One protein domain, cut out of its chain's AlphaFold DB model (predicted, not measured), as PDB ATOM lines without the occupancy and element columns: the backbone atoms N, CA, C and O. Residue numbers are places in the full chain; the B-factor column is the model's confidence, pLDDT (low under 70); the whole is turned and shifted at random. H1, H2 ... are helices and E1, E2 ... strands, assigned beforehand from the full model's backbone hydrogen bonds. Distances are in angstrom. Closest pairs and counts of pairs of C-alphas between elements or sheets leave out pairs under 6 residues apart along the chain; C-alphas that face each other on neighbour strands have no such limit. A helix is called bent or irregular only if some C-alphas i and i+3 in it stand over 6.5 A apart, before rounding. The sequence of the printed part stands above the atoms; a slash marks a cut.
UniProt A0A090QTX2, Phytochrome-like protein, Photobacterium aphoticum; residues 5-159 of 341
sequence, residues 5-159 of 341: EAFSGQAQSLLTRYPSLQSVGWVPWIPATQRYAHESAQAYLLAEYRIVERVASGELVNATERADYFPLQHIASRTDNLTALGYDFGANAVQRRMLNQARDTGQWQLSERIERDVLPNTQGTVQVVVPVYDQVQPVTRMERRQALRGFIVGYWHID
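This is residues 5 to 159 of the 341 residues of the protein "Phytochrome-like protein" of Photobacterium aphoticum (UniProt A0A090QTX2). A twisted sheet of five strands has one helix packed on each face, H3 on one and H1 on the other, while H4 caps the end of H3. Off the sheet lie helix H2 and the small hairpin of E2 and E3, with unnamed chain, among it residues 84 to 89, between them and the sheet. The printed part has 155 residues, with four named helices and seven named strands in the order H1 E1 H2 E2 E3 E4 H3 E5 E6 H4 E7, a mixed class. The large sheet runs E4, E1, E7, E6, E5, all antiparallel. The whole is compact, with a radius of gyration of the C-alphas of 15.0 A, and rounded, spanning 38 by 37 by 33 A.

H1, residues 5 to 17, is on the sheet at a height of 8.6 A, over E4, residues 74 to 77, and E1, residues 21 to 28; it runs along the strands, at 26 degrees to E1 on the local plane. The closest C-alphas of H1 and E4 are those of Ala 11 and Ala 76, 6.0 A apart. E4 is an edge strand, antiparallel to E1, with N 24 and O 76 2.8 A apart. H2, residues 32 to 43, is not on this sheet. E2, residues 52 to 54, and E3, residues 60 to 62, form a hairpin, with N 53 and O 61 2.8 A apart. H3, residues 93 to 105, lies on the opposite face from H1, at a height of 7.4 A over E6, residues 125 to 133, slantwise to the strands at 35 degrees to E6 on the local plane. E5, residues 109 to 113, the other edge strand, makes a hairpin with E6, where N 111 and O 127 are 2.9 A apart. H4, residues 141 to 146, only grazes the sheet; it touches H3, at residues 103 to 105 alone, about perpendicular at 73 degrees, the closest C-alphas being those of Asp 104 and Arg 141, 5.1 A apart. E7, residues 148 to 157, is the antiparallel neighbour of E6, with N 128 and O 154 2.8 A apart, and of E1, with N 25 and O 153 2.8 A apart. In H1, H3 and H4 every O i to N i+4 pair is within hydrogen-bond range; in H2, 6 of 8 are.

H1 begins at C-alpha 5, (212.619, 252.202, 306.160), and is 18.3 A long. E1 measures 20.5 A, and H2 17.6 A; H2 is irregular, with C-alphas 33 and 36 7.5 A apart. E2 measures 7.0 A, E3 7.1 A, E4 10.1 A, H3 18.1 A, E5 12.9 A, E6 25.9 A and H4 8.9 A. E7, 27.6 A long, ends at C-alpha 157, (209.138, 265.535, 284.833).

The C-alphas farthest apart, those of Thr 33 and Asp 159, are 41.9 A apart. The printed part has no cut. The links E3 to E4, E4 to H3 and E5 to E6 are long. Residues 80 to 83 and 136 have pLDDT under 70; the mean of the printed part is 89.9.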
ATOM      1  N   GLU A   5     214.024 252.597 306.276       76.31
ATOM      2  CA  GLU A   5     212.619 252.202 306.160       76.31
ATOM      3  C   GLU A   5     211.686 253.409 306.293       76.31
ATOM      4  O   GLU A   5     210.780 253.586 305.476       76.31
ATOM      5  N   ALA A   6     211.963 254.297 307.251       81.06
ATOM      6  CA  ALA A   6     211.201 255.527 307.436       81.06
ATOM      7  C   ALA A   6     211.304 256.458 306.215       81.06
ATOM      8  O   ALA A   6     210.286 256.987 305.760       81.06
ATOM      9  N   PHE A   7     212.506 256.627 305.644       86.44
ATOM     10  CA  PHE A   7     212.693 257.383 304.403       86.44
ATOM     11  C   PHE A   7     211.934 256.732 303.246       86.44
ATOM     12  O   PHE A   7     211.178 257.410 302.555       86.44
ATOM     13  N   SER A   8     212.097 255.421 303.050       83.56
ATOM     14  CA  SER A   8     211.485 254.692 301.938       83.56
ATOM     15  C   SER A   8     209.960 254.766 301.978       83.56
ATOM     16  O   SER A   8     209.341 255.016 300.946       83.56
ATOM     17  N   GLY A   9     209.340 254.608 303.152       86.75
ATOM     18  CA  GLY A   9     207.885 254.705 303.298       86.75
ATOM     19  C   GLY A   9     207.343 256.091 302.936       86.75
ATOM     20  O   GLY A   9     206.366 256.210 302.193       86.75
ATOM     21  N   GLN A  10     208.007 257.156 303.399       89.69
ATOM     22  CA  GLN A  10     207.619 258.534 303.075       89.69
ATOM     23  C   GLN A  10     207.872 258.871 301.603       89.69
ATOM     24  O   GLN A  10     207.002 259.439 300.941       89.69
ATOM     25  N   ALA A  11     209.037 258.497 301.076       90.94
ATOM     26  CA  ALA A  11     209.401 258.739 299.689       90.94
ATOM     27  C   ALA A  11     208.443 258.014 298.730       90.94
ATOM     28  O   ALA A  11     207.969 258.622 297.771       90.94
ATOM     29  N   GLN A  12     208.057 256.771 299.035       89.50
ATOM     30  CA  GLN A  12     207.073 256.035 298.242       89.50
ATOM     31  C   GLN A  12     205.696 256.709 298.268       89.50
ATOM     32  O   GLN A  12     205.059 256.844 297.224       89.50
ATOM     33  N   SER A  13     205.256 257.202 299.431       91.56
ATOM     34  CA  SER A  13     204.005 257.961 299.543       91.56
ATOM     35  C   SER A  13     204.012 259.217 298.660       91.56
ATOM     36  O   SER A  13     203.018 259.506 297.986       91.56
ATOM     37  N   LEU A  14     205.141 259.936 298.595       92.06
ATOM     38  CA  LEU A  14     205.301 261.092 297.709       92.06
ATOM     39  C   LEU A  14     205.221 260.701 296.228       92.06
ATOM     40  O   LEU A  14     204.517 261.369 295.472       92.06
ATOM     41  N   LEU A  15     205.886 259.616 295.823       91.38
ATOM     42  CA  LEU A  15     205.862 259.114 294.442       91.38
ATOM     43  C   LEU A  15     204.455 258.677 294.004       91.38
ATOM     44  O   LEU A  15     204.054 258.900 292.860       91.38
ATOM     45  N   THR A  16     203.674 258.082 294.911       91.69
ATOM     46  CA  THR A  16     202.270 257.737 294.647       91.69
ATOM     47  C   THR A  16     201.394 258.982 294.538       91.69
ATOM     48  O   THR A  16     200.535 259.053 293.661       91.69
ATOM     49  N   ARG A  17     201.605 259.979 295.408       92.19
ATOM     50  CA  ARG A  17     200.803 261.208 295.437       92.19
ATOM     51  C   ARG A  17     201.064 262.128 294.245       92.19
ATOM     52  O   ARG A  17     200.140 262.805 293.803       92.19
ATOM     53  N   TYR A  18     202.299 262.179 293.751       91.44
ATOM     54  CA  TYR A  18     202.711 263.083 292.679       91.44
ATOM     55  C   TYR A  18     203.219 262.284 291.472       91.44
ATOM     56  O   TYR A  18     204.401 261.948 291.426       91.44
ATOM     57  N   PRO A  19     202.366 261.996 290.469       88.94
ATOM     58  CA  PRO A  19     202.749 261.195 289.306       88.94
ATOM     59  C   PRO A  19     203.983 261.709 288.557       88.94
ATOM     60  O   PRO A  19     204.814 260.911 288.147       88.94
ATOM     61  N   SER A  20     204.131 263.033 288.465       90.81
ATOM     62  CA  SER A  20     205.255 263.698 287.801       90.81
ATOM     63  C   SER A  20     206.576 263.649 288.579       90.81
ATOM     64  O   SER A  20     207.603 264.082 288.059       90.81
ATOM     65  N   LEU A  21     206.565 263.210 289.844       92.06
ATOM     66  CA  LEU A  21     207.770 263.025 290.653       92.06
ATOM     67  C   LEU A  21     208.383 261.668 290.304       92.06
ATOM     68  O   LEU A  21     207.808 260.620 290.596       92.06
ATOM     69  N   GLN A  22     209.549 261.702 289.666       89.88
ATOM     70  CA  GLN A  22     210.236 260.517 289.156       89.88
ATOM     71  C   GLN A  22     211.052 259.823 290.240       89.88
ATOM     72  O   GLN A  22     211.039 258.598 290.353       89.88
ATOM     73  N   SER A  23     211.745 260.604 291.066       91.06
ATOM     74  CA  SER A  23     212.524 260.072 292.178       91.06
ATOM     75  C   SER A  23     212.698 261.083 293.303       91.06
ATOM     76  O   SER A  23     212.623 262.295 293.092       91.06
ATOM     77  N   VAL A  24     212.932 260.558 294.505       93.00
ATOM     78  CA  VAL A  24     213.266 261.300 295.723       93.00
ATOM     79  C   VAL A  24     214.490 260.652 296.349       93.00
ATOM     80  O   VAL A  24     214.519 259.439 296.549       93.00
ATOM     81  N   GLY A  25     215.494 261.454 296.680       92.44
ATOM     82  CA  GLY A  25     216.740 260.999 297.278       92.44
ATOM     83  C   GLY A  25     217.107 261.749 298.550       92.44
ATOM     84  O   GLY A  25     216.743 262.912 298.738       92.44
ATOM     85  N   TRP A  26     217.859 261.073 299.414       94.88
ATOM     86  CA  TRP A  26     218.520 261.664 300.572       94.88
ATOM     87  C   TRP A  26     220.016 261.802 300.299       94.88
ATOM     88  O   TRP A  26     220.688 260.823 299.960       94.88
ATOM     89  N   VAL A  27     220.519 263.024 300.460       96.31
ATOM     90  CA  VAL A  27     221.908 263.408 300.198       96.31
ATOM     91  C   VAL A  27     222.490 264.035 301.471       96.31
ATOM     92  O   VAL A  27     222.335 265.244 301.674       96.31
ATOM     93  N   PRO A  28     223.099 263.253 302.383       96.75
ATOM     94  CA  PRO A  28     223.714 263.789 303.595       96.75
ATOM     95  C   PRO A  28     224.910 264.695 303.284       96.75
ATOM     96  O   PRO A  28     225.581 264.539 302.267       96.75
ATOM     97  N   TRP A  29     225.205 265.614 304.201       97.50
ATOM     98  CA  TRP A  29     226.504 266.278 304.264       97.50
ATOM     99  C   TRP A  29     227.470 265.412 305.074       97.50
ATOM    100  O   TRP A  29     227.173 265.070 306.218       97.50
ATOM    101  N   ILE A  30     228.611 265.061 304.482       97.50
ATOM    102  CA  ILE A  30     229.639 264.229 305.110       97.50
ATOM    103  C   ILE A  30     230.983 264.970 305.042       97.50
ATOM    104  O   ILE A  30     231.522 265.128 303.944       97.50
ATOM    105  N   PRO A  31     231.561 265.421 306.168       96.94
ATOM    106  CA  PRO A  31     232.900 266.001 306.159       96.94
ATOM    107  C   PRO A  31     233.953 264.930 305.841       96.94
ATOM    108  O   PRO A  31     233.758 263.746 306.125       96.94
ATOM    109  N   ALA A  32     235.105 265.346 305.311       96.81
ATOM    110  CA  ALA A  32     236.193 264.448 304.909       96.81
ATOM    111  C   ALA A  32     236.587 263.436 305.994       96.81
ATOM    112  O   ALA A  32     236.787 262.254 305.719       96.81
ATOM    113  N   THR A  33     236.621 263.889 307.250       97.38
ATOM    114  CA  THR A  33     236.967 263.077 308.424       97.38
ATOM    115  C   THR A  33     235.985 261.936 308.696       97.38
ATOM    116  O   THR A  33     236.343 260.978 309.375       97.38
ATOM    117  N   GLN A  34     234.758 262.011 308.172       97.19
ATOM    118  CA  GLN A  34     233.703 261.013 308.367       97.19
ATOM    119  C   GLN A  34     233.485 260.114 307.143       97.19
ATOM    120  O   GLN A  34     232.704 259.167 307.229       97.19
ATOM    121  N   ARG A  35     234.191 260.349 306.024       96.44
ATOM    122  CA  ARG A  35     234.029 259.574 304.779       96.44
ATOM    123  C   ARG A  35     234.149 258.066 305.005       96.44
ATOM    124  O   ARG A  35     233.249 257.327 304.623       96.44
ATOM    125  N   TYR A  36     235.228 257.620 305.650       94.94
ATOM    126  CA  TYR A  36     235.477 256.192 305.882       94.94
ATOM    127  C   TYR A  36     234.385 255.547 306.747       94.94
ATOM    128  O   TYR A  36     233.886 254.470 306.424       94.94
ATOM    129  N   ALA A  37     233.971 256.228 307.821       94.94
ATOM    130  CA  ALA A  37     232.909 255.748 308.698       94.94
ATOM    131  C   ALA A  37     231.566 255.638 307.954       94.94
ATOM    132  O   ALA A  37     230.855 254.648 308.119       94.94
ATOM    133  N   HIS A  38     231.244 256.615 307.100       94.69
ATOM    134  CA  HIS A  38     230.045 256.593 306.260       94.69
ATOM    135  C   HIS A  38     230.072 255.438 305.253       94.69
ATOM    136  O   HIS A  38     229.126 254.654 305.205       94.69
ATOM    137  N   GLU A  39     231.155 255.290 304.484       95.25
ATOM    138  CA  GLU A  39     231.296 254.204 303.505       95.25
ATOM    139  C   GLU A  39     231.222 252.823 304.178       95.25
ATOM    140  O   GLU A  39     230.506 251.944 303.700       95.25
ATOM    141  N   SER A  40     231.875 252.646 305.332       92.75
ATOM    142  CA  SER A  40     231.805 251.403 306.108       92.75
ATOM    143  C   SER A  40     230.399 251.123 306.645       92.75
ATOM    144  O   SER A  40     229.965 249.973 306.623       92.75
ATOM    145  N   ALA A  41     229.665 252.146 307.092       91.06
ATOM    146  CA  ALA A  41     228.286 251.987 307.552       91.06
ATOM    147  C   ALA A  41     227.325 251.623 306.407       91.06
ATOM    148  O   ALA A  41     226.363 250.885 306.618       91.06
ATOM    149  N   GLN A  42     227.573 252.110 305.187       89.88
ATOM    150  CA  GLN A  42     226.772 251.753 304.012       89.88
ATOM    151  C   GLN A  42     227.147 250.386 303.415       89.88
ATOM    152  O   GLN A  42     226.305 249.760 302.768       89.88
ATOM    153  N   ALA A  43     228.354 249.877 303.687       85.94
ATOM    154  CA  ALA A  43     228.810 248.568 303.211       85.94
ATOM    155  C   ALA A  43     227.922 247.398 303.685       85.94
ATOM    156  O   ALA A  43     227.824 246.386 302.997       85.94
ATOM    157  N   TYR A  44     227.225 247.551 304.818       79.56
ATOM    158  CA  TYR A  44     226.232 246.580 305.300       79.56
ATOM    159  C   TYR A  44     225.027 246.418 304.361       79.56
ATOM    160  O   TYR A  44     224.393 245.367 304.359       79.56
ATOM    161  N   LEU A  45     224.693 247.453 303.584       76.75
ATOM    162  CA  LEU A  45     223.558 247.460 302.656       76.75
ATOM    163  C   LEU A  45     223.988 247.179 301.216       76.75
ATOM    164  O   LEU A  45     223.252 246.544 300.464       76.75
ATOM    165  N   LEU A  46     225.162 247.675 300.831       83.25
ATOM    166  CA  LEU A  46     225.734 247.515 299.502       83.25
ATOM    167  C   LEU A  46     227.242 247.305 299.662       83.25
ATOM    168  O   LEU A  46     227.967 248.255 299.943       83.25
ATOM    169  N   ALA A  47     227.704 246.064 299.486       83.38
ATOM    170  CA  ALA A  47     229.078 245.651 299.797       83.38
ATOM    171  C   ALA A  47     230.157 246.530 299.130       83.38
ATOM    172  O   ALA A  47     231.201 246.804 299.722       83.38
ATOM    173  N   GLU A  48     229.878 247.020 297.922       85.12
ATOM    174  CA  GLU A  48     230.786 247.855 297.130       85.12
ATOM    175  C   GLU A  48     230.456 249.356 297.200       85.12
ATOM    176  O   GLU A  48     230.927 250.135 296.374       85.12
ATOM    177  N   TYR A  49     229.665 249.801 298.185       91.75
ATOM    178  CA  TYR A  49     229.347 251.220 298.339       91.75
ATOM    179  C   TYR A  49     230.615 252.052 298.529       91.75
ATOM    180  O   TYR A  49     231.383 251.849 299.474       91.75
ATOM    181  N   ARG A  50     230.795 253.046 297.664       94.25
ATOM    182  CA  ARG A  50     231.830 254.072 297.773       94.25
ATOM    183  C   ARG A  50     231.225 255.417 297.423       94.25
ATOM    184  O   ARG A  50     230.271 255.487 296.649       94.25
ATOM    185  N   ILE A  51     231.794 256.489 297.966       96.38
ATOM    186  CA  ILE A  51     231.501 257.817 297.440       96.38
ATOM    187  C   ILE A  51     232.197 257.919 296.081       96.38
ATOM    188  O   ILE A  51     233.424 257.807 295.994       96.38
ATOM    189  N   VAL A  52     231.403 258.097 295.028       94.56
ATOM    190  CA  VAL A  52     231.847 258.099 293.632       94.56
ATOM    191  C   VAL A  52     231.536 259.426 292.955       94.56
ATOM    192  O   VAL A  52     230.593 260.125 293.314       94.56
ATOM    193  N   GLU A  53     232.314 259.776 291.944       94.06
ATOM    194  CA  GLU A  53     232.103 260.944 291.098       94.06
ATOM    195  C   GLU A  53     232.096 260.555 289.626       94.06
ATOM    196  O   GLU A  53     232.678 259.547 289.227       94.06
ATOM    197  N   ARG A  54     231.429 261.370 288.806       89.75
ATOM    198  CA  ARG A  54     231.388 261.167 287.358       89.75
ATOM    199  C   ARG A  54     232.515 261.952 286.695       89.75
ATOM    200  O   ARG A  54     232.546 263.177 286.801       89.75
ATOM    201  N   VAL A  55     233.406 261.254 285.998       88.75
ATOM    202  CA  VAL A  55     234.487 261.868 285.207       88.75
ATOM    203  C   VAL A  55     234.002 262.279 283.814       88.75
ATOM    204  O   VAL A  55     232.879 261.974 283.416       88.75
ATOM    205  N   ALA A  56     234.847 262.977 283.049       85.81
ATOM    206  CA  ALA A  56     234.506 263.489 281.718       85.81
ATOM    207  C   ALA A  56     234.100 262.394 280.708       85.81
ATOM    208  O   ALA A  56     233.307 262.676 279.813       85.81
ATOM    209  N   SER A  57     234.590 261.156 280.869       83.81
ATOM    210  CA  SER A  57     234.165 259.997 280.063       83.81
ATOM    211  C   SER A  57     232.726 259.552 280.351       83.81
ATOM    212  O   SER A  57     232.165 258.765 279.597       83.81
ATOM    213  N   GLY A  58     232.115 260.051 281.429       81.88
ATOM    214  CA  GLY A  58     230.798 259.637 281.902       81.88
ATOM    215  C   GLY A  58     230.836 258.469 282.887       81.88
ATOM    216  O   GLY A  58     229.798 258.151 283.462       81.88
ATOM    217  N   GLU A  59     231.995 257.865 283.137       86.38
ATOM    218  CA  GLU A  59     232.146 256.756 284.085       86.38
ATOM    219  C   GLU A  59     232.088 257.231 285.542       86.38
ATOM    220  O   GLU A  59     232.454 258.367 285.858       86.38
ATOM    221  N   LEU A  60     231.615 256.352 286.431       88.50
ATOM    222  CA  LEU A  60     231.654 256.566 287.876       88.50
ATOM    223  C   LEU A  60     232.957 255.991 288.432       88.50
ATOM    224  O   LEU A  60     233.237 254.807 288.270       88.50
ATOM    225  N   VAL A  61     233.735 256.833 289.102       93.00
ATOM    226  CA  VAL A  61     235.001 256.464 289.750       93.00
ATOM    227  C   VAL A  61     234.981 256.903 291.206       93.00
ATOM    228  O   VAL A  61     234.150 257.718 291.593       93.00
ATOM    229  N   ASN A  62     235.902 256.406 292.028       95.19
ATOM    230  CA  ASN A  62     236.015 256.864 293.414       95.19
ATOM    231  C   ASN A  62     236.199 258.385 293.482       95.19
ATOM    232  O   ASN A  62     237.033 258.951 292.775       95.19
ATOM    233  N   ALA A  63     235.440 259.032 294.367       95.50
ATOM    234  CA  ALA A  63     235.490 260.475 294.518       95.50
ATOM    235  C   ALA A  63     236.870 260.929 295.001       95.50
ATOM    236  O   ALA A  63     237.438 260.344 295.935       95.50
ATOM    237  N   THR A  64     237.371 262.000 294.391       95.12
ATOM    238  CA  THR A  64     238.624 262.648 294.788       95.12
ATOM    239  C   THR A  64     238.524 263.241 296.198       95.12
ATOM    240  O   THR A  64     237.442 263.363 296.784       95.12
ATOM    241  N   GLU A  65     239.665 263.556 296.811       94.81
ATOM    242  CA  GLU A  65     239.685 264.138 298.155       94.81
ATOM    243  C   GLU A  65     239.066 265.543 298.174       94.81
ATOM    244  O   GLU A  65     239.433 266.418 297.388       94.81
ATOM    245  N   ARG A  66     238.097 265.755 299.071       93.88
ATOM    246  CA  ARG A  66     237.373 267.018 299.263       93.88
ATOM    247  C   ARG A  66     237.092 267.237 300.739       93.88
ATOM    248  O   ARG A  66     236.984 266.280 301.494       93.88
ATOM    249  N   ALA A  67     236.933 268.502 301.125       95.38
ATOM    250  CA  ALA A  67     236.580 268.874 302.495       95.38
ATOM    251  C   ALA A  67     235.191 268.355 302.905       95.38
ATOM    252  O   ALA A  67     235.012 267.919 304.039       95.38
ATOM    253  N   ASP A  68     234.245 268.368 301.963       96.19
ATOM    254  CA  ASP A  68     232.853 267.972 302.156       96.19
ATOM    255  C   ASP A  68     232.392 267.091 300.990       96.19
ATOM    256  O   ASP A  68     232.714 267.370 299.830       96.19
ATOM    257  N   TYR A  69     231.588 266.082 301.307       97.81
ATOM    258  CA  TYR A  69     230.948 265.174 300.364       97.81
ATOM    259  C   TYR A  69     229.429 265.232 300.503       97.81
ATOM    260  O   TYR A  69     228.897 265.391 301.606       97.81
ATOM    261  N   PHE A  70     228.738 265.050 299.379       97.50
ATOM    262  CA  PHE A  70     227.281 265.005 299.302       97.50
ATOM    263  C   PHE A  70     226.837 263.745 298.544       97.50
ATOM    264  O   PHE A  70     226.332 263.851 297.422       97.50
ATOM    265  N   PRO A  71     227.069 262.542 299.103       96.56
ATOM    266  CA  PRO A  71     226.762 261.297 298.415       96.56
ATOM    267  C   PRO A  71     225.256 261.034 298.379       96.56
ATOM    268  O   PRO A  71     224.560 261.260 299.364       96.56
ATOM    269  N   LEU A  72     224.739 260.462 297.292       94.12
ATOM    270  CA  LEU A  72     223.392 259.893 297.288       94.12
ATOM    271  C   LEU A  72     223.344 258.669 298.215       94.12
ATOM    272  O   LEU A  72     223.911 257.622 297.895       94.12
ATOM    273  N   GLN A  73     222.694 258.788 299.371       92.56
ATOM    274  CA  GLN A  73     222.634 257.709 300.363       92.56
ATOM    275  C   GLN A  73     221.390 256.832 300.186       92.56
ATOM    276  O   GLN A  73     221.470 255.609 300.283       92.56
ATOM    277  N   HIS A  74     220.242 257.447 299.910       90.12
ATOM    278  CA  HIS A  74     218.992 256.737 299.646       90.12
ATOM    279  C   HIS A  74     218.308 257.329 298.425       90.12
ATOM    280  O   HIS A  74     218.387 258.535 298.198       90.12
ATOM    281  N   ILE A  75     217.613 256.488 297.667       88.75
ATOM    282  CA  ILE A  75     216.777 256.905 296.547       88.75
ATOM    283  C   ILE A  75     215.553 255.998 296.477       88.75
ATOM    284  O   ILE A  75     215.670 254.777 296.556       88.75
ATOM    285  N   ALA A  76     214.384 256.609 296.345       89.19
ATOM    286  CA  ALA A  76     213.170 255.956 295.890       89.19
ATOM    287  C   ALA A  76     212.839 256.523 294.509       89.19
ATOM    288  O   ALA A  76     212.937 257.732 294.292       89.19
ATOM    289  N   SER A  77     212.473 255.664 293.569       87.00
ATOM    290  CA  SER A  77     212.226 256.041 292.179       87.00
ATOM    291  C   SER A  77     211.099 255.195 291.604       87.00
ATOM    292  O   SER A  77     210.853 254.088 292.078       87.00
ATOM    293  N   ARG A  78     210.408 255.715 290.584       81.00
ATOM    294  CA  ARG A  78     209.379 254.960 289.845       81.00
ATOM    295  C   ARG A  78     209.973 253.806 289.030       81.00
ATOM    296  O   ARG A  78     209.270 252.843 288.746       81.00
ATOM    297  N   THR A  79     211.248 253.914 288.663       74.38
ATOM    298  CA  THR A  79     212.049 252.869 288.011       74.38
ATOM    299  C   THR A  79     213.200 252.444 288.915       74.38
ATOM    300  O   THR A  79     213.699 253.264 289.690       74.38
ATOM    301  N   ASP A  80     213.674 251.204 288.785       66.06
ATOM    302  CA  ASP A  80     214.852 250.729 289.519       66.06
ATOM    303  C   ASP A  80     216.096 251.564 289.166       66.06
ATOM    304  O   ASP A  80     216.710 251.399 288.116       66.06
ATOM    305  N   ASN A  81     216.467 252.481 290.068       61.59
ATOM    306  CA  ASN A  81     217.542 253.469 289.888       61.59
ATOM    307  C   ASN A  81     218.682 253.293 290.913       61.59
ATOM    308  O   ASN A  81     219.363 254.251 291.285       61.59
ATOM    309  N   LEU A  82     218.906 252.064 291.391       62.19
ATOM    310  CA  LEU A  82     219.900 251.763 292.434       62.19
ATOM    311  C   LEU A  82     221.357 252.022 292.002       62.19
ATOM    312  O   LEU A  82     222.234 252.133 292.855       62.19
ATOM    313  N   THR A  83     221.620 252.180 290.702       68.31
ATOM    314  CA  THR A  83     222.961 252.402 290.129       68.31
ATOM    315  C   THR A  83     223.571 253.771 290.453       68.31
ATOM    316  O   THR A  83     224.736 254.009 290.150       68.31
ATOM    317  N   ALA A  84     222.807 254.674 291.072       79.81
ATOM    318  CA  ALA A  84     223.239 256.029 291.412       79.81
ATOM    319  C   ALA A  84     223.765 256.197 292.852       79.81
ATOM    320  O   ALA A  84     224.229 257.283 293.206       79.81
ATOM    321  N   LEU A  85     223.651 255.175 293.710       89.88
ATOM    322  CA  LEU A  85     224.052 255.286 295.116       89.88
ATOM    323  C   LEU A  85     225.547 255.606 295.248       89.88
ATOM    324  O   LEU A  85     226.380 255.073 294.523       89.88
ATOM    325  N   GLY A  86     225.876 256.498 296.180       93.25
ATOM    326  CA  GLY A  86     227.240 256.979 296.398       93.25
ATOM    327  C   GLY A  86     227.658 258.143 295.499       93.25
ATOM    328  O   GLY A  86     228.684 258.758 295.781       93.25
ATOM    329  N   TYR A  87     226.871 258.504 294.476       93.62
ATOM    330  CA  TYR A  87     227.168 259.649 293.613       93.62
ATOM    331  C   TYR A  87     227.274 260.955 294.412       93.62
ATOM    332  O   TYR A  87     226.310 261.374 295.057       93.62
ATOM    333  N   ASP A  88     228.442 261.595 294.364       95.75
ATOM    334  CA  ASP A  88     228.745 262.850 295.046       95.75
ATOM    335  C   ASP A  88     228.250 264.057 294.236       95.75
ATOM    336  O   ASP A  88     228.902 264.518 293.294       95.75
ATOM    337  N   PHE A  89     227.125 264.636 294.661       94.81
ATOM    338  CA  PHE A  89     226.599 265.886 294.101       94.81
ATOM    339  C   PHE A  89     227.561 267.070 294.301       94.81
ATOM    340  O   PHE A  89     227.475 268.079 293.596       94.81
ATOM    341  N   GLY A  90     228.495 266.963 295.252       94.94
ATOM    342  CA  GLY A  90     229.553 267.938 295.489       94.94
ATOM    343  C   GLY A  90     230.628 267.960 294.408       94.94
ATOM    344  O   GLY A  90     231.292 268.987 294.248       94.94
ATOM    345  N   ALA A  91     230.797 266.882 293.640       93.94
ATOM    346  CA  ALA A  91     231.808 266.806 292.591       93.94
ATOM    347  C   ALA A  91     231.466 267.721 291.405       93.94
ATOM    348  O   ALA A  91     232.331 268.423 290.872       93.94
ATOM    349  N   ASN A  92     230.184 267.785 291.034       91.12
ATOM    350  CA  ASN A  92     229.701 268.632 289.953       91.12
ATOM    351  C   ASN A  92     229.566 270.097 290.410       91.12
ATOM    352  O   ASN A  92     228.872 270.408 291.376       91.12
ATOM    353  N   ALA A  93     230.195 271.032 289.691       91.00
ATOM    354  CA  ALA A  93     230.200 272.445 290.078       91.00
ATOM    355  C   ALA A  93     228.807 273.105 290.052       91.00
ATOM    356  O   ALA A  93     228.535 273.985 290.871       91.00
ATOM    357  N   VAL A  94     227.921 272.702 289.134       88.94
ATOM    358  CA  VAL A  94     226.549 273.228 289.041       88.94
ATOM    359  C   VAL A  94     225.729 272.752 290.237       88.94
ATOM    360  O   VAL A  94     225.175 273.581 290.959       88.94
ATOM    361  N   GLN A  95     225.741 271.447 290.513       92.06
ATOM    362  CA  GLN A  95     225.028 270.871 291.656       92.06
ATOM    363  C   GLN A  95     225.580 271.398 292.982       92.06
ATOM    364  O   GLN A  95     224.815 271.859 293.824       92.06
ATOM    365  N   ARG A  96     226.906 271.467 293.146       94.81
ATOM    366  CA  ARG A  96     227.537 272.048 294.339       94.81
ATOM    367  C   ARG A  96     227.107 273.498 294.585       94.81
ATOM    368  O   ARG A  96     226.868 273.875 295.731       94.81
ATOM    369  N   ARG A  97     227.004 274.333 293.541       94.06
ATOM    370  CA  ARG A  97     226.498 275.715 293.684       94.06
ATOM    371  C   ARG A  97     225.050 275.732 294.165       94.06
ATOM    372  O   ARG A  97     224.745 276.469 295.098       94.06
ATOM    373  N   MET A  98     224.208 274.882 293.589       94.56
ATOM    374  CA  MET A  98     222.804 274.741 293.965       94.56
ATOM    375  C   MET A  98     222.630 274.279 295.423       94.56
ATOM    376  O   MET A  98     221.885 274.904 296.177       94.56
ATOM    377  N   LEU A  99     223.374 273.254 295.860       96.81
ATOM    378  CA  LEU A  99     223.386 272.791 297.255       96.81
ATOM    379  C   LEU A  99     223.801 273.917 298.216       96.81
ATOM    380  O   LEU A  99     223.163 274.148 299.243       96.81
ATOM    381  N   ASN A 100     224.849 274.667 297.862       96.12
ATOM    382  CA  ASN A 100     225.327 275.788 298.667       96.12
ATOM    383  C   ASN A 100     224.305 276.931 298.755       96.12
ATOM    384  O   ASN A 100     224.141 277.509 299.829       96.12
ATOM    385  N   GLN A 101     223.607 277.252 297.661       95.62
ATOM    386  CA  GLN A 101     222.531 278.249 297.655       95.62
ATOM    387  C   GLN A 101     221.349 277.794 298.511       95.62
ATOM    388  O   GLN A 101     220.856 278.576 299.325       95.62
ATOM    389  N   ALA A 102     220.937 276.530 298.394       96.62
ATOM    390  CA  ALA A 102     219.882 275.952 299.221       96.62
ATOM    391  C   ALA A 102     220.236 276.052 300.714       96.62
ATOM    392  O   ALA A 102     219.468 276.597 301.507       96.62
ATOM    393  N   ARG A 103     221.451 275.628 301.085       96.12
ATOM    394  CA  ARG A 103     221.978 275.738 302.453       96.12
ATOM    395  C   ARG A 103     221.995 277.181 302.954       96.12
ATOM    396  O   ARG A 103     221.543 277.475 304.051       96.12
ATOM    397  N   ASP A 104     222.544 278.104 302.176       95.31
ATOM    398  CA  ASP A 104     222.771 279.462 302.665       95.31
ATOM    399  C   ASP A 104     221.451 280.258 302.773       95.31
ATOM    400  O   ASP A 104     221.271 281.052 303.702       95.31
ATOM    401  N   THR A 105     220.498 280.018 301.864       93.69
ATOM    402  CA  THR A 105     219.190 280.701 301.838       93.69
ATOM    403  C   THR A 105     218.141 280.054 302.738       93.69
ATOM    404  O   THR A 105     217.182 280.721 303.125       93.69
ATOM    405  N   GLY A 106     218.292 278.769 303.072       93.50
ATOM    406  CA  GLY A 106     217.241 278.001 303.742       93.50
ATOM    407  C   GLY A 106     216.026 277.718 302.856       93.50
ATOM    408  O   GLY A 106     215.039 277.181 303.348       93.50
ATOM    409  N   GLN A 107     216.082 278.078 301.572       93.56
ATOM    410  CA  GLN A 107     215.017 277.858 300.601       93.56
ATOM    411  C   GLN A 107     215.374 276.678 299.702       93.56
ATOM    412  O   GLN A 107     216.549 276.388 299.462       93.56
ATOM    413  N   TRP A 108     214.350 276.018 299.171       94.75
ATOM    414  CA  TRP A 108     214.548 275.045 298.106       94.75
ATOM    415  C   TRP A 108     215.118 275.726 296.854       94.75
ATOM    416  O   TRP A 108     214.957 276.931 296.690       94.75
ATOM    417  N   GLN A 109     215.800 274.973 295.993       96.12
ATOM    418  CA  GLN A 109     216.361 275.449 294.722       96.12
ATOM    419  C   GLN A 109     215.902 274.546 293.579       96.12
ATOM    420  O   GLN A 109     215.690 273.353 293.803       96.12
ATOM    421  N   LEU A 110     215.787 275.099 292.372       94.69
ATOM    422  CA  LEU A 110     215.496 274.368 291.136       94.69
ATOM    423  C   LEU A 110     216.691 274.395 290.178       94.69
ATOM    424  O   LEU A 110     217.457 275.359 290.147       94.69
ATOM    425  N   SER A 111     216.851 273.335 289.390       92.50
ATOM    426  CA  SER A 111     217.829 273.282 288.306       92.50
ATOM    427  C   SER A 111     217.228 273.752 286.982       92.50
ATOM    428  O   SER A 111     216.010 273.879 286.830       92.50
ATOM    429  N   GLU A 112     218.103 273.940 285.993       91.12
ATOM    430  CA  GLU A 112     217.728 273.890 284.575       91.12
ATOM    431  C   GLU A 112     217.057 272.563 284.222       91.12
ATOM    432  O   GLU A 112     217.222 271.562 284.934       91.12
ATOM    433  N   ARG A 113     216.309 272.553 283.111       90.25
ATOM    434  CA  ARG A 113     215.824 271.308 282.518       90.25
ATOM    435  C   ARG A 113     217.033 270.435 282.189       90.25
ATOM    436  O   ARG A 113     217.958 270.860 281.503       90.25
ATOM    437  N   ILE A 114     217.023 269.213 282.700       89.12
ATOM    438  CA  ILE A 114     218.098 268.248 282.510       89.12
ATOM    439  C   ILE A 114     217.967 267.664 281.100       89.12
ATOM    440  O   ILE A 114     217.010 266.956 280.799       89.12
ATOM    441  N   GLU A 115     218.919 267.954 280.216       84.38
ATOM    442  CA  GLU A 115     218.896 267.444 278.833       84.38
ATOM    443  C   GLU A 115     219.460 266.032 278.693       84.38
ATOM    444  O   GLU A 115     219.135 265.322 277.742       84.38
ATOM    445  N   ARG A 116     220.336 265.639 279.620       82.50
ATOM    446  CA  ARG A 116     221.017 264.345 279.627       82.50
ATOM    447  C   ARG A 116     220.971 263.768 281.023       82.50
ATOM    448  O   ARG A 116     221.172 264.502 281.988       82.50
ATOM    449  N   ASP A 117     220.763 262.463 281.102       79.00
ATOM    450  CA  ASP A 117     220.697 261.742 282.364       79.00
ATOM    451  C   ASP A 117     221.919 262.027 283.246       79.00
ATOM    452  O   ASP A 117     223.057 261.680 282.924       79.00
ATOM    453  N   VAL A 118     221.667 262.667 284.388       74.44
ATOM    454  CA  VAL A 118     222.648 262.789 285.475       74.44
ATOM    455  C   VAL A 118     222.611 261.513 286.314       74.44
ATOM    456  O   VAL A 118     223.653 260.932 286.635       74.44
ATOM    457  N   LEU A 119     221.388 261.069 286.603       77.50
ATOM    458  CA  LEU A 119     221.022 259.744 287.092       77.50
ATOM    459  C   LEU A 119     220.103 259.083 286.043       77.50
ATOM    460  O   LEU A 119     219.560 259.804 285.199       77.50
ATOM    461  N   PRO A 120     219.894 257.757 286.069       76.50
ATOM    462  CA  PRO A 120     219.013 257.105 285.100       76.50
ATOM    463  C   PRO A 120     217.604 257.721 285.095       76.50
ATOM    464  O   PRO A 120     217.035 257.958 286.165       76.50
ATOM    465  N   ASN A 121     217.038 257.965 283.910       76.31
ATOM    466  CA  ASN A 121     215.683 258.511 283.727       76.31
ATOM    467  C   ASN A 121     215.477 259.906 284.354       76.31
ATOM    468  O   ASN A 121     214.424 260.199 284.921       76.31
ATOM    469  N   THR A 122     216.490 260.774 284.278       82.06
ATOM    470  CA  THR A 122     216.395 262.181 284.714       82.06
ATOM    471  C   THR A 122     216.330 263.171 283.553       82.06
ATOM    472  O   THR A 122     216.084 264.358 283.772       82.06
ATOM    473  N   GLN A 123     216.488 262.717 282.314       84.56
ATOM    474  CA  GLN A 123     216.276 263.516 281.118       84.56
ATOM    475  C   GLN A 123     214.855 264.101 281.088       84.56
ATOM    476  O   GLN A 123     213.876 263.435 281.408       84.56
ATOM    477  N   GLY A 124     214.738 265.374 280.710       85.06
ATOM    478  CA  GLY A 124     213.469 266.100 280.657       85.06
ATOM    479  C   GLY A 124     212.930 266.548 282.018       85.06
ATOM    480  O   GLY A 124     211.889 267.207 282.071       85.06
ATOM    481  N   THR A 125     213.631 266.239 283.112       91.12
ATOM    482  CA  THR A 125     213.225 266.632 284.465       91.12
ATOM    483  C   THR A 125     213.867 267.944 284.910       91.12
ATOM    484  O   THR A 125     214.847 268.412 284.331       91.12
ATOM    485  N   VAL A 126     213.324 268.530 285.974       92.69
ATOM    486  CA  VAL A 126     214.031 269.505 286.812       92.69
ATOM    487  C   VAL A 126     214.364 268.865 288.151       92.69
ATOM    488  O   VAL A 126     213.550 268.140 288.729       92.69
ATOM    489  N   GLN A 127     215.555 269.151 288.661       93.81
ATOM    490  CA  GLN A 127     215.958 268.776 290.004       93.81
ATOM    491  C   GLN A 127     215.494 269.850 290.991       93.81
ATOM    492  O   GLN A 127     215.750 271.035 290.789       93.81
ATOM    493  N   VAL A 128     214.858 269.435 292.084       95.44
ATOM    494  CA  VAL A 128     214.614 270.264 293.270       95.44
ATOM    495  C   VAL A 128     215.560 269.811 294.372       95.44
ATOM    496  O   VAL A 128     215.723 268.614 294.605       95.44
ATOM    497  N   VAL A 129     216.154 270.767 295.080       96.31
ATOM    498  CA  VAL A 129     216.978 270.530 296.270       96.31
ATOM    499  C   VAL A 129     216.344 271.255 297.447       96.31
ATOM    500  O   VAL A 129     216.112 272.459 297.367       96.31
ATOM    501  N   VAL A 130     216.112 270.552 298.554       95.94
ATOM    502  CA  VAL A 130     215.576 271.113 299.801       95.94
ATOM    503  C   VAL A 130     216.570 270.862 300.937       95.94
ATOM    504  O   VAL A 130     216.908 269.702 301.183       95.94
ATOM    505  N   PRO A 131     217.060 271.901 301.638       96.19
ATOM    506  CA  PRO A 131     218.013 271.717 302.729       96.19
ATOM    507  C   PRO A 131     217.320 271.191 303.993       96.19
ATOM    508  O   PRO A 131     216.204 271.595 304.317       96.19
ATOM    509  N   VAL A 132     218.005 270.319 304.733       94.62
ATOM    510  CA  VAL A 132     217.533 269.756 306.005       94.62
ATOM    511  C   VAL A 132     218.528 270.088 307.110       94.62
ATOM    512  O   VAL A 132     219.723 269.819 306.979       94.62
ATOM    513  N   TYR A 133     218.022 270.647 308.209       94.31
ATOM    514  CA  TYR A 133     218.819 271.107 309.348       94.31
ATOM    515  C   TYR A 133     218.504 270.307 310.622       94.31
ATOM    516  O   TYR A 133     217.406 269.774 310.761       94.31
ATOM    517  N   ASP A 134     219.462 270.221 311.550       86.44
ATOM    518  CA  ASP A 134     219.290 269.590 312.872       86.44
ATOM    519  C   ASP A 134     218.416 270.427 313.818       86.44
ATOM    520  O   ASP A 134     217.732 269.889 314.686       86.44
ATOM    521  N   GLN A 135     218.427 271.750 313.644       76.94
ATOM    522  CA  GLN A 135     217.661 272.691 314.454       76.94
ATOM    523  C   GLN A 135     216.386 273.135 313.736       76.94
ATOM    524  O   GLN A 135     216.342 273.254 312.509       76.94
ATOM    525  N   VAL A 136     215.352 273.442 314.519       67.00
ATOM    526  CA  VAL A 136     214.122 274.042 313.998       67.00
ATOM    527  C   VAL A 136     214.433 275.479 313.566       67.00
ATOM    528  O   VAL A 136     214.658 276.343 314.402       67.00
ATOM    529  N   GLN A 137     214.433 275.706 312.250       71.31
ATOM    530  CA  GLN A 137     214.507 277.019 311.590       71.31
ATOM    531  C   GLN A 137     215.735 277.888 311.943       71.31
ATOM    532  O   GLN A 137     215.583 278.960 312.526       71.31
ATOM    533  N   PRO A 138     216.953 277.498 311.521       82.25
ATOM    534  CA  PRO A 138     218.111 278.390 311.578       82.25
ATOM    535  C   PRO A 138     217.852 279.696 310.803       82.25
ATOM    536  O   PRO A 138     217.483 279.692 309.616       82.25
ATOM    537  N   VAL A 139     218.047 280.827 311.481       84.69
ATOM    538  CA  VAL A 139     217.664 282.157 310.989       84.69
ATOM    539  C   VAL A 139     218.793 282.746 310.157       84.69
ATOM    540  O   VAL A 139     218.556 283.266 309.063       84.69
ATOM    541  N   THR A 140     220.030 282.629 310.641       92.50
ATOM    542  CA  THR A 140     221.194 283.220 309.975       92.50
ATOM    543  C   THR A 140     221.866 282.248 309.005       92.50
ATOM    544  O   THR A 140     221.798 281.025 309.134       92.50
ATOM    545  N   ARG A 141     222.585 282.794 308.016       94.44
ATOM    546  CA  ARG A 141     223.393 281.994 307.077       94.44
ATOM    547  C   ARG A 141     224.427 281.126 307.804       94.44
ATOM    548  O   ARG A 141     224.700 280.011 307.372       94.44
ATOM    549  N   MET A 142     225.020 281.642 308.880       93.88
ATOM    550  CA  MET A 142     226.026 280.921 309.659       93.88
ATOM    551  C   MET A 142     225.401 279.755 310.431       93.88
ATOM    552  O   MET A 142     225.913 278.642 310.341       93.88
ATOM    553  N   GLU A 143     224.263 279.978 311.095       93.50
ATOM    554  CA  GLU A 143     223.500 278.914 311.764       93.50
ATOM    555  C   GLU A 143     223.096 277.812 310.783       93.50
ATOM    556  O   GLU A 143     223.306 276.635 311.059       93.50
ATOM    557  N   ARG A 144     222.591 278.176 309.596       94.88
ATOM    558  CA  ARG A 144     222.223 277.197 308.556       94.88
ATOM    559  C   ARG A 144     223.394 276.317 308.148       94.88
ATOM    560  O   ARG A 144     223.230 275.118 307.957       94.88
ATOM    561  N   ARG A 145     224.584 276.902 308.014       94.44
ATOM    562  CA  ARG A 145     225.799 276.155 307.672       94.44
ATOM    563  C   ARG A 145     226.191 275.169 308.763       94.44
ATOM    564  O   ARG A 145     226.541 274.045 308.435       94.44
ATOM    565  N   GLN A 146     226.120 275.588 310.024       92.75
ATOM    566  CA  GLN A 146     226.476 274.755 311.174       92.75
ATOM    567  C   GLN A 146     225.443 273.658 311.452       92.75
ATOM    568  O   GLN A 146     225.806 272.582 311.910       92.75
ATOM    569  N   ALA A 147     224.168 273.921 311.166       94.50
ATOM    570  CA  ALA A 147     223.072 272.995 311.427       94.50
ATOM    571  C   ALA A 147     222.750 272.063 310.244       94.50
ATOM    572  O   ALA A 147     221.800 271.290 310.350       94.50
ATOM    573  N   LEU A 148     223.453 272.151 309.106       95.88
ATOM    574  CA  LEU A 148     223.133 271.360 307.912       95.88
ATOM    575  C   LEU A 148     223.343 269.861 308.166       95.88
ATOM    576  O   LEU A 148     224.443 269.430 308.490       95.88
ATOM    577  N   ARG A 149     222.310 269.057 307.898       94.88
ATOM    578  CA  ARG A 149     222.417 267.588 307.854       94.88
ATOM    579  C   ARG A 149     222.612 267.044 306.450       94.88
ATOM    580  O   ARG A 149     223.181 265.972 306.272       94.88
ATOM    581  N   GLY A 150     222.066 267.741 305.464       96.06
ATOM    582  CA  GLY A 150     222.010 267.278 304.088       96.06
ATOM    583  C   GLY A 150     220.814 267.855 303.354       96.06
ATOM    584  O   GLY A 150     220.278 268.901 303.727       96.06
ATOM    585  N   PHE A 151     220.398 267.154 302.310       97.06
ATOM    586  CA  PHE A 151     219.382 267.613 301.383       97.06
ATOM    587  C   PHE A 151     218.431 266.488 301.001       97.06
ATOM    588  O   PHE A 151     218.833 265.338 300.812       97.06
ATOM    589  N   ILE A 152     217.167 266.854 300.819       95.56
ATOM    590  CA  ILE A 152     216.233 266.065 300.026       95.56
ATOM    591  C   ILE A 152     216.362 266.544 298.588       95.56
ATOM    592  O   ILE A 152     216.257 267.742 298.315       95.56
ATOM    593  N   VAL A 153     216.595 265.611 297.677       94.50
ATOM    594  CA  VAL A 153     216.610 265.877 296.240       94.50
ATOM    595  C   VAL A 153     215.418 265.196 295.598       94.50
ATOM    596  O   VAL A 153     215.033 264.107 296.015       94.50
ATOM    597  N   GLY A 154     214.824 265.809 294.586       92.81
ATOM    598  CA  GLY A 154     213.805 265.138 293.791       92.81
ATOM    599  C   GLY A 154     213.823 265.595 292.348       92.81
ATOM    600  O   GLY A 154     214.286 266.694 292.048       92.81
ATOM    601  N   TYR A 155     213.332 264.737 291.465       92.75
ATOM    602  CA  TYR A 155     213.336 264.961 290.025       92.75
ATOM    603  C   TYR A 155     211.900 264.972 289.516       92.75
ATOM    604  O   TYR A 155     211.190 263.976 289.646       92.75
ATOM    605  N   TRP A 156     211.466 266.099 288.955       92.31
ATOM    606  CA  TRP A 156     210.111 266.275 288.430       92.31
ATOM    607  C   TRP A 156     210.128 266.321 286.913       92.31
ATOM    608  O   TRP A 156     210.794 267.179 286.333       92.31
ATOM    609  N   HIS A 157     209.360 265.447 286.268       90.31
ATOM    610  CA  HIS A 157     209.138 265.535 284.833       90.31
ATOM    611  C   HIS A 157     208.171 266.684 284.548       90.31
ATOM    612  O   HIS A 157     206.990 266.625 284.895       90.31
ATOM    613  N   ILE A 158     208.676 267.746 283.918       86.31
ATOM    614  CA  ILE A 158     207.899 268.972 283.715       86.31
ATOM    615  C   ILE A 158     206.673 268.713 282.843       86.31
ATOM    616  O   ILE A 158     205.574 269.135 283.193       86.31
ATOM    617  N   ASP A 159     206.843 267.979 281.742       82.69
ATOM    618  CA  ASP A 159     205.735 267.750 280.815       82.69
ATOM    619  C   ASP A 159     204.585 266.977 281.485       82.69
ATOM    620  O   ASP A 159     203.426 267.340 281.320       82.69
TER     621      ASP A 159